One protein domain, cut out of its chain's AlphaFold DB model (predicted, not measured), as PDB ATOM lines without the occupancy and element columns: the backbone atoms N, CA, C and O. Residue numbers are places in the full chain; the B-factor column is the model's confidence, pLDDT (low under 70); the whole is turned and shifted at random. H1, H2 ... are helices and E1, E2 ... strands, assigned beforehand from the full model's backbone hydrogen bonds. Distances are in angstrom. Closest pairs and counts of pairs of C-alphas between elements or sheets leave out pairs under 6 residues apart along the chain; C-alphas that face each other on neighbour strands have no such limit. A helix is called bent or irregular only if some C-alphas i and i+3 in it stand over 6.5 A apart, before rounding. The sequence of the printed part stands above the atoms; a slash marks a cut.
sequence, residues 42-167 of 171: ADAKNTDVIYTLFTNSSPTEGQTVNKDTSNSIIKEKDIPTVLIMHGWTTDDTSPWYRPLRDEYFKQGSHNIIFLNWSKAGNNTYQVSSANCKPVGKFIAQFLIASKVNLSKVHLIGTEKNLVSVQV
ATOM      1  N   ALA A  42     226.051 187.295 296.400       95.12
ATOM      2  CA  ALA A  42     225.315 187.486 297.637       95.12
ATOM      3  C   ALA A  42     226.253 187.959 298.758       95.12
ATOM      4  O   ALA A  42     227.299 187.355 298.991       95.12
ATOM      5  N   ASP A  43     225.846 189.004 299.466       97.38
ATOM      6  CA  ASP A  43     226.590 189.653 300.546       97.38
ATOM      7  C   ASP A  43     225.748 189.888 301.815       97.38
ATOM      8  O   ASP A  43     226.259 190.416 302.806       97.38
ATOM      9  N   ALA A  44     224.482 189.453 301.818       97.25
ATOM     10  CA  ALA A  44     223.578 189.622 302.951       97.25
ATOM     11  C   ALA A  44     224.098 188.958 304.232       97.25
ATOM     12  O   ALA A  44     224.514 187.794 304.249       97.25
ATOM     13  N   LYS A  45     223.963 189.680 305.342       97.88
ATOM     14  CA  LYS A  45     224.241 189.211 306.701       97.88
ATOM     15  C   LYS A  45     222.932 188.992 307.450       97.88
ATOM     16  O   LYS A  45     221.921 189.622 307.163       97.88
ATOM     17  N   ASN A  46     222.956 188.142 308.475       95.50
ATOM     18  CA  ASN A  46     221.765 187.886 309.294       95.50
ATOM     19  C   ASN A  46     221.214 189.170 309.948       95.50
ATOM     20  O   ASN A  46     220.010 189.329 310.085       95.50
ATOM     21  N   THR A  47     222.095 190.110 310.299       96.69
ATOM     22  CA  THR A  47     221.743 191.427 310.860       96.69
ATOM     23  C   THR A  47     221.076 192.375 309.865       96.69
ATOM     24  O   THR A  47     220.659 193.459 310.254       96.69
ATOM     25  N   ASP A  48     221.027 192.012 308.584       96.94
ATOM     26  CA  ASP A  48     220.397 192.820 307.538       96.94
ATOM     27  C   ASP A  48     218.900 192.501 307.392       96.94
ATOM     28  O   ASP A  48     218.224 193.130 306.580       96.94
ATOM     29  N   VAL A  49     218.390 191.542 308.179       97.44
ATOM     30  CA  VAL A  49     216.970 191.195 308.285       97.44
ATOM     31  C   VAL A  49     216.482 191.526 309.694       97.44
ATOM     32  O   VAL A  49     216.950 190.953 310.678       97.44
ATOM     33  N   ILE A  50     215.529 192.447 309.786       98.06
ATOM     34  CA  ILE A  50     214.875 192.851 311.030       98.06
ATOM     35  C   ILE A  50     213.514 192.158 311.094       98.06
ATOM     36  O   ILE A  50     212.757 192.171 310.122       98.06
ATOM     37  N   TYR A  51     213.214 191.553 312.243       98.19
ATOM     38  CA  TYR A  51     211.962 190.852 312.508       98.19
ATOM     39  C   TYR A  51     211.167 191.658 313.535       98.19
ATOM     40  O   TYR A  51     211.621 191.827 314.667       98.19
ATOM     41  N   THR A  52     209.981 192.126 313.163       98.44
ATOM     42  CA  THR A  52     209.101 192.897 314.054       98.44
ATOM     43  C   THR A  52     207.836 192.097 314.325       98.44
ATOM     44  O   THR A  52     207.045 191.861 313.414       98.44
ATOM     45  N   LEU A  53     207.662 191.662 315.571       98.50
ATOM     46  CA  LEU A  53     206.521 190.878 316.032       98.50
ATOM     47  C   LEU A  53     205.350 191.786 316.416       98.50
ATOM     48  O   LEU A  53     205.520 192.733 317.179       98.50
ATOM     49  N   PHE A  54     204.160 191.414 315.967       98.38
ATOM     50  CA  PHE A  54     202.875 191.915 316.428       98.38
ATOM     51  C   PHE A  54     202.038 190.731 316.909       98.38
ATOM     52  O   PHE A  54     202.041 189.658 316.297       98.38
ATOM     53  N   THR A  55     201.290 190.940 317.984       98.00
ATOM     54  CA  THR A  55     200.390 189.943 318.576       98.00
ATOM     55  C   THR A  55     199.033 190.578 318.838       98.00
ATOM     56  O   THR A  55     198.899 191.800 318.826       98.00
ATOM     57  N   ASN A  56     198.015 189.777 319.148       95.44
ATOM     58  CA  ASN A  56     196.695 190.308 319.499       95.44
ATOM     59  C   ASN A  56     196.714 191.213 320.741       95.44
ATOM     60  O   ASN A  56     195.900 192.126 320.833       95.44
ATOM     61  N   SER A  57     197.645 190.991 321.678       95.06
ATOM     62  CA  SER A  57     197.835 191.852 322.853       95.06
ATOM     63  C   SER A  57     198.556 193.166 322.534       95.06
ATOM     64  O   SER A  57     198.501 194.092 323.334       95.06
ATOM     65  N   SER A  58     199.257 193.234 321.399       96.00
ATOM     66  CA  SER A  58     200.023 194.400 320.949       96.00
ATOM     67  C   SER A  58     199.932 194.539 319.421       96.00
ATOM     68  O   SER A  58     200.924 194.347 318.707       96.00
ATOM     69  N   PRO A  59     198.731 194.808 318.872       94.06
ATOM     70  CA  PRO A  59     198.509 194.712 317.433       94.06
ATOM     71  C   PRO A  59     199.135 195.882 316.671       94.06
ATOM     72  O   PRO A  59     199.485 195.734 315.504       94.06
ATOM     73  N   THR A  60     199.301 197.041 317.314       94.38
ATOM     74  CA  THR A  60     199.841 198.266 316.701       94.38
ATOM     75  C   THR A  60     201.265 198.596 317.132       94.38
ATOM     76  O   THR A  60     201.952 199.309 316.401       94.38
ATOM     77  N   GLU A  61     201.718 198.071 318.269       94.69
ATOM     78  CA  GLU A  61     203.051 198.314 318.821       94.69
ATOM     79  C   GLU A  61     203.924 197.081 318.581       94.69
ATOM     80  O   GLU A  61     203.797 196.056 319.250       94.69
ATOM     81  N   GLY A  62     204.773 197.161 317.557       95.62
ATOM     82  CA  GLY A  62     205.641 196.057 317.166       95.62
ATOM     83  C   GLY A  62     206.845 195.915 318.092       95.62
ATOM     84  O   GLY A  62     207.476 196.907 318.456       95.62
ATOM     85  N   GLN A  63     207.208 194.678 318.420       97.69
ATOM     86  CA  GLN A  63     208.408 194.357 319.187       97.69
ATOM     87  C   GLN A  63     209.471 193.737 318.279       97.69
ATOM     88  O   GLN A  63     209.249 192.686 317.676       97.69
ATOM     89  N   THR A  64     210.655 194.347 318.209       97.75
ATOM     90  CA  THR A  64     211.786 193.750 317.490       97.75
ATOM     91  C   THR A  64     212.235 192.470 318.183       97.75
ATOM     92  O   THR A  64     212.545 192.456 319.376       97.75
ATOM     93  N   VAL A  65     212.310 191.392 317.413       97.25
ATOM     94  CA  VAL A  65     212.774 190.079 317.850       97.25
ATOM     95  C   VAL A  65     213.962 189.649 317.003       97.25
ATOM     96  O   VAL A  65     214.132 190.066 315.861       97.25
ATOM     97  N   ASN A  66     214.823 188.811 317.562       96.19
ATOM     98  CA  ASN A  66     215.913 188.199 316.816       96.19
ATOM     99  C   ASN A  66     215.943 186.700 317.103       96.19
ATOM    100  O   ASN A  66     215.155 186.189 317.898       96.19
ATOM    101  N   LYS A  67     216.846 185.980 316.441       95.19
ATOM    102  CA  LYS A  67     216.970 184.529 316.596       95.19
ATOM    103  C   LYS A  67     217.098 184.110 318.070       95.19
ATOM    104  O   LYS A  67     216.407 183.184 318.482       95.19
ATOM    105  N   ASP A  68     217.902 184.821 318.854       96.25
ATOM    106  CA  ASP A  68     218.231 184.458 320.237       96.25
ATOM    107  C   ASP A  68     217.089 184.778 321.215       96.25
ATOM    108  O   ASP A  68     216.874 184.056 322.187       96.25
ATOM    109  N   THR A  69     216.305 185.825 320.939       97.56
ATOM    110  CA  THR A  69     215.180 186.254 321.788       97.56
ATOM    111  C   THR A  69     213.821 185.708 321.341       97.56
ATOM    112  O   THR A  69     212.869 185.691 322.121       97.56
ATOM    113  N   SER A  70     213.704 185.213 320.107       97.56
ATOM    114  CA  SER A  70     212.438 184.759 319.510       97.56
ATOM    115  C   SER A  70     211.728 183.676 320.329       97.56
ATOM    116  O   SER A  70     210.507 183.723 320.496       97.56
ATOM    117  N   ASN A  71     212.479 182.721 320.889       97.88
ATOM    118  CA  ASN A  71     211.905 181.653 321.701       97.88
ATOM    119  C   ASN A  71     211.215 182.199 322.961       97.88
ATOM    120  O   ASN A  71     210.137 181.730 323.315       97.88
ATOM    121  N   SER A  72     211.812 183.192 323.624       97.38
ATOM    122  CA  SER A  72     211.267 183.750 324.860       97.38
ATOM    123  C   SER A  72     210.188 184.798 324.609       97.38
ATOM    124  O   SER A  72     209.257 184.870 325.405       97.38
ATOM    125  N   ILE A  73     210.279 185.593 323.539       97.44
ATOM    126  CA  ILE A  73     209.340 186.692 323.268       97.44
ATOM    127  C   ILE A  73     208.037 186.191 322.640       97.44
ATOM    128  O   ILE A  73     206.963 186.561 323.107       97.44
ATOM    129  N   ILE A  74     208.101 185.327 321.623       97.62
ATOM    130  CA  ILE A  74     206.895 184.810 320.957       97.62
ATOM    131  C   ILE A  74     206.238 183.796 321.897       97.62
ATOM    132  O   ILE A  74     206.685 182.660 321.963       97.62
ATOM    133  N   LYS A  75     205.230 184.178 322.680       97.19
ATOM    134  CA  LYS A  75     204.675 183.290 323.720       97.19
ATOM    135  C   LYS A  75     203.787 182.188 323.151       97.19
ATOM    136  O   LYS A  75     203.940 181.023 323.510       97.19
ATOM    137  N   GLU A  76     202.885 182.549 322.250       96.81
ATOM    138  CA  GLU A  76     201.884 181.637 321.705       96.81
ATOM    139  C   GLU A  76     202.475 180.860 320.522       96.81
ATOM    140  O   GLU A  76     202.474 181.328 319.391       96.81
ATOM    141  N   LYS A  77     203.047 179.676 320.775       97.06
ATOM    142  CA  LYS A  77     203.743 178.890 319.735       97.06
ATOM    143  C   LYS A  77     202.818 178.095 318.819       97.06
ATOM    144  O   LYS A  77     203.226 177.755 317.714       97.06
ATOM    145  N   ASP A  78     201.619 177.765 319.293       97.56
ATOM    146  CA  ASP A  78     200.693 176.865 318.597       97.56
ATOM    147  C   ASP A  78     199.528 177.593 317.898       97.56
ATOM    148  O   ASP A  78     198.581 176.968 317.423       97.56
ATOM    149  N   ILE A  79     199.597 178.919 317.785       97.44
ATOM    150  CA  ILE A  79     198.693 179.706 316.936       97.44
ATOM    151  C   ILE A  79     199.338 179.958 315.562       97.44
ATOM    152  O   ILE A  79     200.557 179.807 315.430       97.44
ATOM    153  N   PRO A  80     198.566 180.357 314.535       98.19
ATOM    154  CA  PRO A  80     199.124 180.731 313.240       98.19
ATOM    155  C   PRO A  80     200.206 181.816 313.338       98.19
ATOM    156  O   PRO A  80     200.042 182.826 314.028       98.19
ATOM    157  N   THR A  81     201.305 181.626 312.606       98.44
ATOM    158  CA  THR A  81     202.380 182.615 312.472       98.44
ATOM    159  C   THR A  81     202.488 183.057 311.019       98.44
ATOM    160  O   THR A  81     202.786 182.249 310.143       98.44
ATOM    161  N   VAL A  82     202.292 184.346 310.751       97.81
ATOM    162  CA  VAL A  82     202.373 184.914 309.401       97.81
ATOM    163  C   VAL A  82     203.602 185.805 309.297       97.81
ATOM    164  O   VAL A  82     203.728 186.791 310.019       97.81
ATOM    165  N   LEU A  83     204.507 185.469 308.383       97.12
ATOM    166  CA  LEU A  83     205.687 186.260 308.064       97.12
ATOM    167  C   LEU A  83     205.386 187.090 306.821       97.12
ATOM    168  O   LEU A  83     204.967 186.544 305.804       97.12
ATOM    169  N   ILE A  84     205.611 188.399 306.894       95.50
ATOM    170  CA  ILE A  84     205.273 189.338 305.823       95.50
ATOM    171  C   ILE A  84     206.535 190.082 305.393       95.50
ATOM    172  O   ILE A  84     207.157 190.793 306.179       95.50
ATOM    173  N   MET A  85     206.916 189.921 304.131       93.69
ATOM    174  CA  MET A  85     208.170 190.393 303.550       93.69
ATOM    175  C   MET A  85     207.911 191.295 302.343       93.69
ATOM    176  O   MET A  85     207.151 190.947 301.438       93.69
ATOM    177  N   HIS A  86     208.601 192.430 302.313       91.75
ATOM    178  CA  HIS A  86     208.519 193.403 301.236       91.75
ATOM    179  C   HIS A  86     209.367 192.991 300.032       91.75
ATOM    180  O   HIS A  86     210.176 192.065 300.106       91.75
ATOM    181  N   GLY A  87     209.205 193.707 298.924       87.94
ATOM    182  CA  GLY A  87     209.906 193.431 297.676       87.94
ATOM    183  C   GLY A  87     211.197 194.211 297.490       87.94
ATOM    184  O   GLY A  87     211.765 194.784 298.423       87.94
ATOM    185  N   TRP A  88     211.652 194.227 296.238       88.75
ATOM    186  CA  TRP A  88     212.815 194.990 295.802       88.75
ATOM    187  C   TRP A  88     212.551 196.497 295.901       88.75
ATOM    188  O   TRP A  88     211.544 196.991 295.389       88.75
ATOM    189  N   THR A  89     213.482 197.248 296.495       85.62
ATOM    190  CA  THR A  89     213.430 198.721 296.635       85.62
ATOM    191  C   THR A  89     212.284 199.254 297.501       85.62
ATOM    192  O   THR A  89     211.861 200.395 297.329       85.62
ATOM    193  N   THR A  90     211.775 198.441 298.428       88.50
ATOM    194  CA  THR A  90     210.749 198.824 299.415       88.50
ATOM    195  C   THR A  90     211.227 198.500 300.835       88.50
ATOM    196  O   THR A  90     212.348 198.021 301.014       88.50
ATOM    197  N   ASP A  91     210.389 198.753 301.839       90.62
ATOM    198  CA  ASP A  91     210.658 198.453 303.250       90.62
ATOM    199  C   ASP A  91     209.353 198.161 304.030       90.62
ATOM    200  O   ASP A  91     208.266 198.053 303.446       90.62
ATOM    201  N   ASP A  92     209.461 198.019 305.351       84.88
ATOM    202  CA  ASP A  92     208.361 197.772 306.294       84.88
ATOM    203  C   ASP A  92     207.474 198.996 306.586       84.88
ATOM    204  O   ASP A  92     206.468 198.875 307.288       84.88
ATOM    205  N   THR A  93     207.786 200.162 306.016       88.94
ATOM    206  CA  THR A  93     206.911 201.342 306.049       88.94
ATOM    207  C   THR A  93     205.884 201.334 304.919       88.94
ATOM    208  O   THR A  93     204.982 202.176 304.895       88.94
ATOM    209  N   SER A  94     205.971 200.360 304.000       87.25
ATOM    210  CA  SER A  94     205.042 200.243 302.876       87.25
ATOM    211  C   SER A  94     203.583 200.178 303.366       87.25
ATOM    212  O   SER A  94     203.257 199.384 304.256       87.25
ATOM    213  N   PRO A  95     202.661 200.958 302.769       88.31
ATOM    214  CA  PRO A  95     201.332 201.207 303.337       88.31
ATOM    215  C   PRO A  95     200.433 199.967 303.402       88.31
ATOM    216  O   PRO A  95     199.434 199.978 304.111       88.31
ATOM    217  N   TRP A  96     200.775 198.897 302.683       87.38
ATOM    218  CA  TRP A  96     200.006 197.656 302.636       87.38
ATOM    219  C   TRP A  96     200.269 196.718 303.827       87.38
ATOM    220  O   TRP A  96     199.439 195.854 304.100       87.38
ATOM    221  N   TYR A  97     201.360 196.904 304.581       91.50
ATOM    222  CA  TYR A  97     201.685 196.065 305.741       91.50
ATOM    223  C   TYR A  97     200.635 196.150 306.850       91.50
ATOM    224  O   TYR A  97     200.169 195.127 307.353       91.50
ATOM    225  N   ARG A  98     200.265 197.379 307.243       93.44
ATOM    226  CA  ARG A  98     199.349 197.609 308.370       93.44
ATOM    227  C   ARG A  98     197.943 197.073 308.078       93.44
ATOM    228  O   ARG A  98     197.481 196.268 308.879       93.44
ATOM    229  N   PRO A  99     197.303 197.396 306.932       93.75
ATOM    230  CA  PRO A  99     196.003 196.823 306.597       93.75
ATOM    231  C   PRO A  99     196.034 195.294 306.531       93.75
ATOM    232  O   PRO A  99     195.139 194.652 307.065       93.75
ATOM    233  N   LEU A 100     197.079 194.696 305.941       93.94
ATOM    234  CA  LEU A 100     197.192 193.238 305.847       93.94
ATOM    235  C   LEU A 100     197.261 192.573 307.229       93.94
ATOM    236  O   LEU A 100     196.549 191.606 307.486       93.94
ATOM    237  N   ARG A 101     198.089 193.103 308.134       95.00
ATOM    238  CA  ARG A 101     198.160 192.650 309.532       95.00
ATOM    239  C   ARG A 101     196.808 192.767 310.233       95.00
ATOM    240  O   ARG A 101     196.394 191.831 310.911       95.00
ATOM    241  N   ASP A 102     196.140 193.906 310.081       95.69
ATOM    242  CA  ASP A 102     194.872 194.171 310.758       95.69
ATOM    243  C   ASP A 102     193.783 193.184 310.305       95.69
ATOM    244  O   ASP A 102     193.014 192.698 311.132       95.69
ATOM    245  N   GLU A 103     193.758 192.808 309.021       95.69
ATOM    246  CA  GLU A 103     192.854 191.766 308.515       95.69
ATOM    247  C   GLU A 103     193.149 190.371 309.084       95.69
ATOM    248  O   GLU A 103     192.214 189.599 309.299       95.69
ATOM    249  N   TYR A 104     194.408 190.034 309.380       96.31
ATOM    250  CA  TYR A 104     194.715 188.788 310.090       96.31
ATOM    251  C   TYR A 104     194.184 188.809 311.524       96.31
ATOM    252  O   TYR A 104     193.549 187.850 311.960       96.31
ATOM    253  N   PHE A 105     194.369 189.915 312.246       96.94
ATOM    254  CA  PHE A 105     193.860 190.021 313.615       96.94
ATOM    255  C   PHE A 105     192.331 189.996 313.701       96.94
ATOM    256  O   PHE A 105     191.792 189.500 314.689       96.94
ATOM    257  N   LYS A 106     191.616 190.444 312.660       96.25
ATOM    258  CA  LYS A 106     190.153 190.286 312.563       96.25
ATOM    259  C   LYS A 106     189.709 188.828 312.409       96.25
ATOM    260  O   LYS A 106     188.585 188.503 312.774       96.25
ATOM    261  N   GLN A 107     190.568 187.962 311.869       94.69
ATOM    262  CA  GLN A 107     190.270 186.544 311.642       94.69
ATOM    263  C   GLN A 107     190.609 185.656 312.847       94.69
ATOM    264  O   GLN A 107     190.203 184.497 312.881       94.69
ATOM    265  N   GLY A 108     191.331 186.178 313.842       94.94
ATOM    266  CA  GLY A 108     191.633 185.468 315.082       94.94
ATOM    267  C   GLY A 108     193.026 185.766 315.627       94.94
ATOM    268  O   GLY A 108     193.692 186.723 315.218       94.94
ATOM    269  N   SER A 109     193.473 184.930 316.565       97.38
ATOM    270  CA  SER A 109     194.799 185.066 317.165       97.38
ATOM    271  C   SER A 109     195.908 184.689 316.191       97.38
ATOM    272  O   SER A 109     195.908 183.583 315.655       97.38
ATOM    273  N   HIS A 110     196.856 185.600 315.982       98.19
ATOM    274  CA  HIS A 110     197.994 185.406 315.087       98.19
ATOM    275  C   HIS A 110     199.279 185.971 315.698       98.19
ATOM    276  O   HIS A 110     199.275 187.005 316.363       98.19
ATOM    277  N   ASN A 111     200.410 185.337 315.395       98.50
ATOM    278  CA  ASN A 111     201.710 185.997 315.465       98.50
ATOM    279  C   ASN A 111     202.002 186.590 314.088       98.50
ATOM    280  O   ASN A 111     202.242 185.840 313.143       98.50
ATOM    281  N   ILE A 112     202.007 187.912 313.951       98.25
ATOM    282  CA  ILE A 112     202.367 188.561 312.687       98.25
ATOM    283  C   ILE A 112     203.797 189.076 312.794       98.25
ATOM    284  O   ILE A 112     204.116 189.824 313.710       98.25
ATOM    285  N   ILE A 113     204.672 188.676 311.875       98.19
ATOM    286  CA  ILE A 113     206.088 189.049 311.886       98.19
ATOM    287  C   ILE A 113     206.412 189.777 310.590       98.19
ATOM    288  O   ILE A 113     206.460 189.176 309.516       98.19
ATOM    289  N   PHE A 114     206.655 191.079 310.680       97.50
ATOM    290  CA  PHE A 114     207.148 191.843 309.542       97.50
ATOM    291  C   PHE A 114     208.647 191.605 309.387       97.50
ATOM    292  O   PHE A 114     209.401 191.668 310.357       97.50
ATOM    293  N   LEU A 115     209.061 191.322 308.157       96.31
ATOM    294  CA  LEU A 115     210.441 191.099 307.758       96.31
ATOM    295  C   LEU A 115     210.924 192.296 306.943       96.31
ATOM    296  O   LEU A 115     210.553 192.449 305.775       96.31
ATOM    297  N   ASN A 116     211.771 193.123 307.547       96.50
ATOM    298  CA  ASN A 116     212.471 194.191 306.845       96.50
ATOM    299  C   ASN A 116     213.864 193.698 306.452       96.50
ATOM    300  O   ASN A 116     214.731 193.518 307.302       96.50
ATOM    301  N   TRP A 117     214.069 193.477 305.157       96.25
ATOM    302  CA  TRP A 117     215.345 193.054 304.580       96.25
ATOM    303  C   TRP A 117     215.937 194.131 303.667       96.25
ATOM    304  O   TRP A 117     216.811 193.833 302.857       96.25
ATOM    305  N   SER A 118     215.477 195.384 303.775       96.06
ATOM    306  CA  SER A 118     215.864 196.516 302.915       96.06
ATOM    307  C   SER A 118     217.376 196.671 302.750       96.06
ATOM    308  O   SER A 118     217.847 196.949 301.651       96.06
ATOM    309  N   LYS A 119     218.165 196.401 303.793       96.25
ATOM    310  CA  LYS A 119     219.629 196.472 303.731       96.25
ATOM    311  C   LYS A 119     220.252 195.436 302.784       96.25
ATOM    312  O   LYS A 119     221.214 195.744 302.085       96.25
ATOM    313  N   ALA A 120     219.686 194.233 302.717       94.62
ATOM    314  CA  ALA A 120     220.087 193.200 301.762       94.62
ATOM    315  C   ALA A 120     219.358 193.333 300.408       94.62
ATOM    316  O   ALA A 120     219.900 192.947 299.367       94.62
ATOM    317  N   GLY A 121     218.135 193.866 300.426       92.31
ATOM    318  CA  GLY A 121     217.198 193.889 299.310       92.31
ATOM    319  C   GLY A 121     217.242 195.140 298.446       92.31
ATOM    320  O   GLY A 121     216.901 195.050 297.275       92.31
ATOM    321  N   ASN A 122     217.723 196.284 298.929       94.38
ATOM    322  CA  ASN A 122     217.713 197.546 298.172       94.38
ATOM    323  C   ASN A 122     219.042 197.808 297.443       94.38
ATOM    324  O   ASN A 122     219.502 198.941 297.340       94.38
ATOM    325  N   ASN A 123     219.642 196.739 296.915       92.88
ATOM    326  CA  ASN A 123     220.838 196.763 296.079       92.88
ATOM    327  C   ASN A 123     220.478 196.654 294.584       92.88
ATOM    328  O   ASN A 123     219.308 196.656 294.188       92.88
ATOM    329  N   THR A 124     221.501 196.538 293.730       92.56
ATOM    330  CA  THR A 124     221.306 196.169 292.316       92.56
ATOM    331  C   THR A 124     220.506 194.875 292.205       92.56
ATOM    332  O   THR A 124     220.658 193.979 293.037       92.56
ATOM    333  N   TYR A 125     219.699 194.736 291.150       89.50
ATOM    334  CA  TYR A 125     218.853 193.556 290.963       89.50
ATOM    335  C   TYR A 125     219.648 192.244 291.064       89.50
ATOM    336  O   TYR A 125     219.180 191.286 291.676       89.50
ATOM    337  N   GLN A 126     220.875 192.203 290.528       90.56
ATOM    338  CA  GLN A 126     221.729 191.015 290.606       90.56
ATOM    339  C   GLN A 126     222.125 190.661 292.046       90.56
ATOM    340  O   GLN A 126     222.130 189.482 292.388       90.56
ATOM    341  N   VAL A 127     222.460 191.656 292.873       93.62
ATOM    342  CA  VAL A 127     222.844 191.449 294.280       93.62
ATOM    343  C   VAL A 127     221.615 191.125 295.124       93.62
ATOM    344  O   VAL A 127     221.615 190.114 295.816       93.62
ATOM    345  N   SER A 128     220.528 191.892 295.001       93.75
ATOM    346  CA  SER A 128     219.279 191.643 295.733       93.75
ATOM    347  C   SER A 128     218.704 190.255 295.441       93.75
ATOM    348  O   SER A 128     218.331 189.536 296.365       93.75
ATOM    349  N   SER A 129     218.711 189.836 294.172       92.81
ATOM    350  CA  SER A 129     218.269 188.492 293.775       92.81
ATOM    351  C   SER A 129     219.198 187.397 294.308       92.81
ATOM    352  O   SER A 129     218.735 186.335 294.725       92.81
ATOM    353  N   ALA A 130     220.515 187.635 294.328       93.56
ATOM    354  CA  ALA A 130     221.465 186.710 294.941       93.56
ATOM    355  C   ALA A 130     221.247 186.607 296.464       93.56
ATOM    356  O   ALA A 130     221.308 185.508 297.021       93.56
ATOM    357  N   ASN A 131     220.913 187.722 297.119       96.50
ATOM    358  CA  ASN A 131     220.656 187.817 298.555       96.50
ATOM    359  C   ASN A 131     219.397 187.071 299.016       96.50
ATOM    360  O   ASN A 131     219.335 186.674 300.179       96.50
ATOM    361  N   CYS A 132     218.449 186.752 298.128       94.31
ATOM    362  CA  CYS A 132     217.310 185.894 298.472       94.31
ATOM    363  C   CYS A 132     217.746 184.534 299.056       94.31
ATOM    364  O   CYS A 132     217.088 184.008 299.954       94.31
ATOM    365  N   LYS A 133     218.879 183.970 298.602       93.31
ATOM    366  CA  LYS A 133     219.389 182.677 299.092       93.31
ATOM    367  C   LYS A 133     219.841 182.723 300.564       93.31
ATOM    368  O   LYS A 133     219.324 181.926 301.350       93.31
ATOM    369  N   PRO A 134     220.779 183.594 300.982       96.81
ATOM    370  CA  PRO A 134     221.119 183.730 302.397       96.81
ATOM    371  C   PRO A 134     219.949 184.242 303.251       96.81
ATOM    372  O   PRO A 134     219.760 183.721 304.346       96.81
ATOM    373  N   VAL A 135     219.109 185.160 302.754       96.75
ATOM    374  CA  VAL A 135     217.928 185.650 303.496       96.75
ATOM    375  C   VAL A 135     216.945 184.521 303.810       96.75
ATOM    376  O   VAL A 135     216.528 184.383 304.958       96.75
ATOM    377  N   GLY A 136     216.646 183.643 302.847       95.69
ATOM    378  CA  GLY A 136     215.817 182.460 303.096       95.69
ATOM    379  C   GLY A 136     216.397 181.547 304.184       95.69
ATOM    380  O   GLY A 136     215.666 181.055 305.045       95.69
ATOM    381  N   LYS A 137     217.729 181.384 304.219       97.12
ATOM    382  CA  LYS A 137     218.417 180.648 305.294       97.12
ATOM    383  C   LYS A 137     218.264 181.343 306.653       97.12
ATOM    384  O   LYS A 137     218.045 180.653 307.647       97.12
ATOM    385  N   PHE A 138     218.372 182.669 306.713       97.69
ATOM    386  CA  PHE A 138     218.201 183.434 307.954       97.69
ATOM    387  C   PHE A 138     216.783 183.291 308.512       97.69
ATOM    388  O   PHE A 138     216.626 182.966 309.688       97.69
ATOM    389  N   ILE A 139     215.766 183.414 307.652       97.06
ATOM    390  CA  ILE A 139     214.355 183.244 308.025       97.06
ATOM    391  C   ILE A 139     214.105 181.830 308.564       97.06
ATOM    392  O   ILE A 139     213.505 181.671 309.625       97.06
ATOM    393  N   ALA A 140     214.620 180.796 307.890       96.62
ATOM    394  CA  ALA A 140     214.492 179.417 308.361       96.62
ATOM    395  C   ALA A 140     215.147 179.213 309.740       96.62
ATOM    396  O   ALA A 140     214.562 178.595 310.629       96.62
ATOM    397  N   GLN A 141     216.346 179.765 309.952       97.50
ATOM    398  CA  GLN A 141     217.034 179.691 311.244       97.50
ATOM    399  C   GLN A 141     216.289 180.438 312.355       97.50
ATOM    400  O   GLN A 141     216.273 179.962 313.490       97.50
ATOM    401  N   PHE A 142     215.685 181.585 312.040       98.19
ATOM    402  CA  PHE A 142     214.826 182.330 312.954       98.19
ATOM    403  C   PHE A 142     213.584 181.513 313.338       98.19
ATOM    404  O   PHE A 142     213.308 181.352 314.523       98.19
ATOM    405  N   LEU A 143     212.884 180.926 312.360       97.56
ATOM    406  CA  LEU A 143     211.699 180.096 312.593       97.56
ATOM    407  C   LEU A 143     212.005 178.891 313.487       97.56
ATOM    408  O   LEU A 143     211.314 178.676 314.481       97.56
ATOM    409  N   ILE A 144     213.084 178.160 313.199       97.75
ATOM    410  CA  ILE A 144     213.525 177.026 314.025       97.75
ATOM    411  C   ILE A 144     213.836 177.484 315.456       97.75
ATOM    412  O   ILE A 144     213.385 176.858 316.416       97.75
ATOM    413  N   ALA A 145     214.577 178.585 315.619       97.75
ATOM    414  CA  ALA A 145     214.919 179.113 316.941       97.75
ATOM    415  C   ALA A 145     213.684 179.587 317.718       97.75
ATOM    416  O   ALA A 145     213.619 179.418 318.935       97.75
ATOM    417  N   SER A 146     212.683 180.119 317.015       97.94
ATOM    418  CA  SER A 146     211.453 180.620 317.618       97.94
ATOM    419  C   SER A 146     210.551 179.524 318.175       97.94
ATOM    420  O   SER A 146     209.688 179.840 318.984       97.94
ATOM    421  N   LYS A 147     210.723 178.256 317.778       98.06
ATOM    422  CA  LYS A 147     209.867 177.126 318.189       98.06
ATOM    423  C   LYS A 147     208.365 177.322 317.927       98.06
ATOM    424  O   LYS A 147     207.551 176.688 318.593       98.06
ATOM    425  N   VAL A 148     207.982 178.205 317.003       97.75
ATOM    426  CA  VAL A 148     206.593 178.268 316.524       97.75
ATOM    427  C   VAL A 148     206.249 176.973 315.795       97.75
ATOM    428  O   VAL A 148     207.131 176.307 315.244       97.75
ATOM    429  N   ASN A 149     204.973 176.609 315.784       97.38
ATOM    430  CA  ASN A 149     204.517 175.441 315.057       97.38
ATOM    431  C   ASN A 149     204.690 175.668 313.546       97.38
ATOM    432  O   ASN A 149     203.927 176.407 312.927       97.38
ATOM    433  N   LEU A 150     205.698 175.023 312.952       96.12
ATOM    434  CA  LEU A 150     206.061 175.214 311.547       96.12
ATOM    435  C   LEU A 150     204.948 174.800 310.573       96.12
ATOM    436  O   LEU A 150     204.904 175.341 309.473       96.12
ATOM    437  N   SER A 151     204.024 173.909 310.962       97.00
ATOM    438  CA  SER A 151     202.866 173.567 310.119       97.00
ATOM    439  C   SER A 151     201.803 174.667 310.081       97.00
ATOM    440  O   SER A 151     200.935 174.657 309.214       97.00
ATOM    441  N   LYS A 152     201.879 175.642 310.993       97.06
ATOM    442  CA  LYS A 152     200.984 176.804 311.082       97.06
ATOM    443  C   LYS A 152     201.670 178.099 310.631       97.06
ATOM    444  O   LYS A 152     201.174 179.193 310.907       97.06
ATOM    445  N   VAL A 153     202.824 177.989 309.968       96.81
ATOM    446  CA  VAL A 153     203.562 179.132 309.428       96.81
ATOM    447  C   VAL A 153     203.114 179.421 307.999       96.81
ATOM    448  O   VAL A 153     203.144 178.539 307.148       96.81
ATOM    449  N   HIS A 154     202.792 180.682 307.722       94.38
ATOM    450  CA  HIS A 154     202.561 181.192 306.374       94.38
ATOM    451  C   HIS A 154     203.567 182.307 306.063       94.38
ATOM    452  O   HIS A 154     203.718 183.246 306.842       94.38
ATOM    453  N   LEU A 155     204.268 182.212 304.931       93.38
ATOM    454  CA  LEU A 155     205.188 183.246 304.453       93.38
ATOM    455  C   LEU A 155     204.586 183.966 303.244       93.38
ATOM    456  O   LEU A 155     204.263 183.340 302.238       93.38
ATOM    457  N   ILE A 156     204.498 185.289 303.333       91.06
ATOM    458  CA  ILE A 156     204.013 186.172 302.273       91.06
ATOM    459  C   ILE A 156     205.172 187.067 301.855       91.06
ATOM    460  O   ILE A 156     205.669 187.864 302.648       91.06
ATOM    461  N   GLY A 157     205.606 186.931 300.605       83.94
ATOM    462  CA  GLY A 157     206.576 187.824 299.984       83.94
ATOM    463  C   GLY A 157     205.901 188.619 298.878       83.94
ATOM    464  O   GLY A 157     205.203 188.041 298.051       83.94
ATOM    465  N   THR A 158     206.105 189.930 298.844       77.94
ATOM    466  CA  THR A 158     205.589 190.783 297.763       77.94
ATOM    467  C   THR A 158     206.721 191.236 296.857       77.94
ATOM    468  O   THR A 158     207.814 191.504 297.343       77.94
ATOM    469  N   GLU A 159     206.462 191.403 295.567       73.19
ATOM    470  CA  GLU A 159     207.322 192.190 294.682       73.19
ATOM    471  C   GLU A 159     206.805 193.636 294.634       73.19
ATOM    472  O   GLU A 159     205.720 193.935 295.144       73.19
ATOM    473  N   LYS A 160     207.574 194.571 294.069       56.50
ATOM    474  CA  LYS A 160     207.147 195.969 293.978       56.50
ATOM    475  C   LYS A 160     205.800 196.037 293.242       56.50
ATOM    476  O   LYS A 160     205.731 195.789 292.047       56.50
ATOM    477  N   ASN A 161     204.739 196.398 293.965       36.34
ATOM    478  CA  ASN A 161     203.355 196.485 293.478       36.34
ATOM    479  C   ASN A 161     202.654 195.150 293.128       36.34
ATOM    480  O   ASN A 161     201.603 195.185 292.490       36.34
ATOM    481  N   LEU A 162     203.164 193.993 293.571       34.88
ATOM    482  CA  LEU A 162     202.514 192.688 293.382       34.88
ATOM    483  C   LEU A 162     202.512 191.880 294.687       34.88
ATOM    484  O   LEU A 162     203.560 191.532 295.229       34.88
ATOM    485  N   VAL A 163     201.316 191.558 295.186       37.38
ATOM    486  CA  VAL A 163     201.134 190.637 296.315       37.38
ATOM    487  C   VAL A 163     201.171 189.210 295.770       37.38
ATOM    488  O   VAL A 163     200.214 188.774 295.133       37.38
ATOM    489  N   SER A 164     202.259 188.474 296.004       36.16
ATOM    490  CA  SER A 164     202.282 187.022 295.797       36.16
ATOM    491  C   SER A 164     202.017 186.314 297.123       36.16
ATOM    492  O   SER A 164     202.791 186.425 298.071       36.16
ATOM    493  N   VAL A 165     200.899 185.592 297.194       35.78
ATOM    494  CA  VAL A 165     200.546 184.735 298.331       35.78
ATOM    495  C   VAL A 165     200.861 183.292 297.957       35.78
ATOM    496  O   VAL A 165     200.214 182.773 297.052       35.78
ATOM    497  N   GLN A 166     201.819 182.652 298.638       30.95
ATOM    498  CA  GLN A 166     201.816 181.198 298.866       30.95
ATOM    499  C   GLN A 166     202.982 180.755 299.763       30.95
ATOM    500  O   GLN A 166     204.134 180.977 299.401       30.95
ATOM    501  N   VAL A 167     202.678 180.033 300.850       36.75
ATOM    502  CA  VAL A 167     202.846 178.563 300.920       36.75
ATOM    503  C   VAL A 167     201.732 178.011 301.814       36.75
ATOM    504  O   VAL A 167     201.609 178.412 302.967       36.75
TER     505      VAL A 167
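AT A GLANCE: This is residues 42 to 167 of the 171 residues of the protein "uncharacterized protein LOC114337795 isoform X1" of Diabrotica virgifera virgifera (western corn rootworm) (UniProt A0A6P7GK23). A strongly twisted sheet of six strands runs through the middle, with H2 packed over one face and the long helix H4 on the side away from H2, where its residues 139 to 146 graze the sheet. H1 packs on the last part of H4, H3 packs near its beginning, and the hairpin of E5 and E6 makes one edge of the sheet. The printed part has 126 residues, with four named helices and six named strands in the order E1 E2 H1 E3 H2 E4 H3 H4 E5 E6. The mixed sheet has the order E2 E1 E4 E3 E5 E6, and the class is mixed, helices and strands. The whole is compact, with a radius of gyration of the C-alphas of 13.8 A and spans of 39 by 29 by 25 A.

IN THESE COORDINATES: E1, residues 50 to 55, begins at C-alpha 50 (214.875, 192.851, 311.030) and is 16.6 A long. E2, residues 58 to 65, bends by 91 degrees at residue 61. H1, residues 67 to 73, is irregular, with C-alphas 68 and 71 7.1 A apart. Then come E3, residues 81 to 85, H2, residues 97 to 107, 16.0 A, E4, residues 111 to 116, 16.0 A, and H3, residues 118 to 121. H4, residues 125 to 146, is 30.5 A long and has a kink of 32 degrees near residue 134. E5, residues 153 to 159, is 20.1 A long, and E6, residues 162 to 165, ends at C-alpha 165 (200.546, 184.735, 298.331).

HOW THE PARTS SIT: E2 and E1, a hairpin, are antiparallel at 144 degrees, with N 63 and O 53 at 2.9 A. E1 and E4 are antiparallel, with N 52 and O 114 at 2.9 A. E4 and E3 are parallel, with N 113 and O 82 at 2.8 A; E3, H2, E4 form a strand-helix-strand unit, two parallel neighbour strands joined through a helix, with a right-handed crossover. E3 and E5 are parallel, with N 83 and O 154 at 2.8 A. E5 and E6, a hairpin, are antiparallel, with N 159 and O 162 at 2.9 A. Two split units, whose parallel strands are not neighbours, also have right-handed crossovers: E2, H1, E3 and E4, H3 H4, E5. H2 and the sheet make two layers, H2 on one face at a height over the sheet of 8.4 A; the C-alphas of Arg 101 and Ile 112 are its closest to E4, 6.7 A. H1 only grazes the sheet. H4 touches H1 with residues 141 to 146 alone, at a steep tilt of 43 degrees, the same way; the closest C-alphas, of Asn 71 and Ser 146, are 4.2 A apart. H4 touches H3 with residues 127 to 131 alone; the closest C-alphas, of Gly 121 and Ser 128, are 4.7 A apart. H2 and H4 are apart. In H2 every O i to N i+4 pair is within hydrogen-bond range, in H4 16 of 18, in H1 1 of 3, with 1 of 4 O i to N i+3 pairs; H3 is too short for an i+4 pair.

THE WHOLE: The C-alphas of Ser 57 and Gln 126, the two farthest apart, are 40.1 A apart. The printed part has no cut, and the link from E3 to H2, 11 residues, is long. The mean pLDDT of the printed part is 91.3, and residues 160 to 167 are under 70.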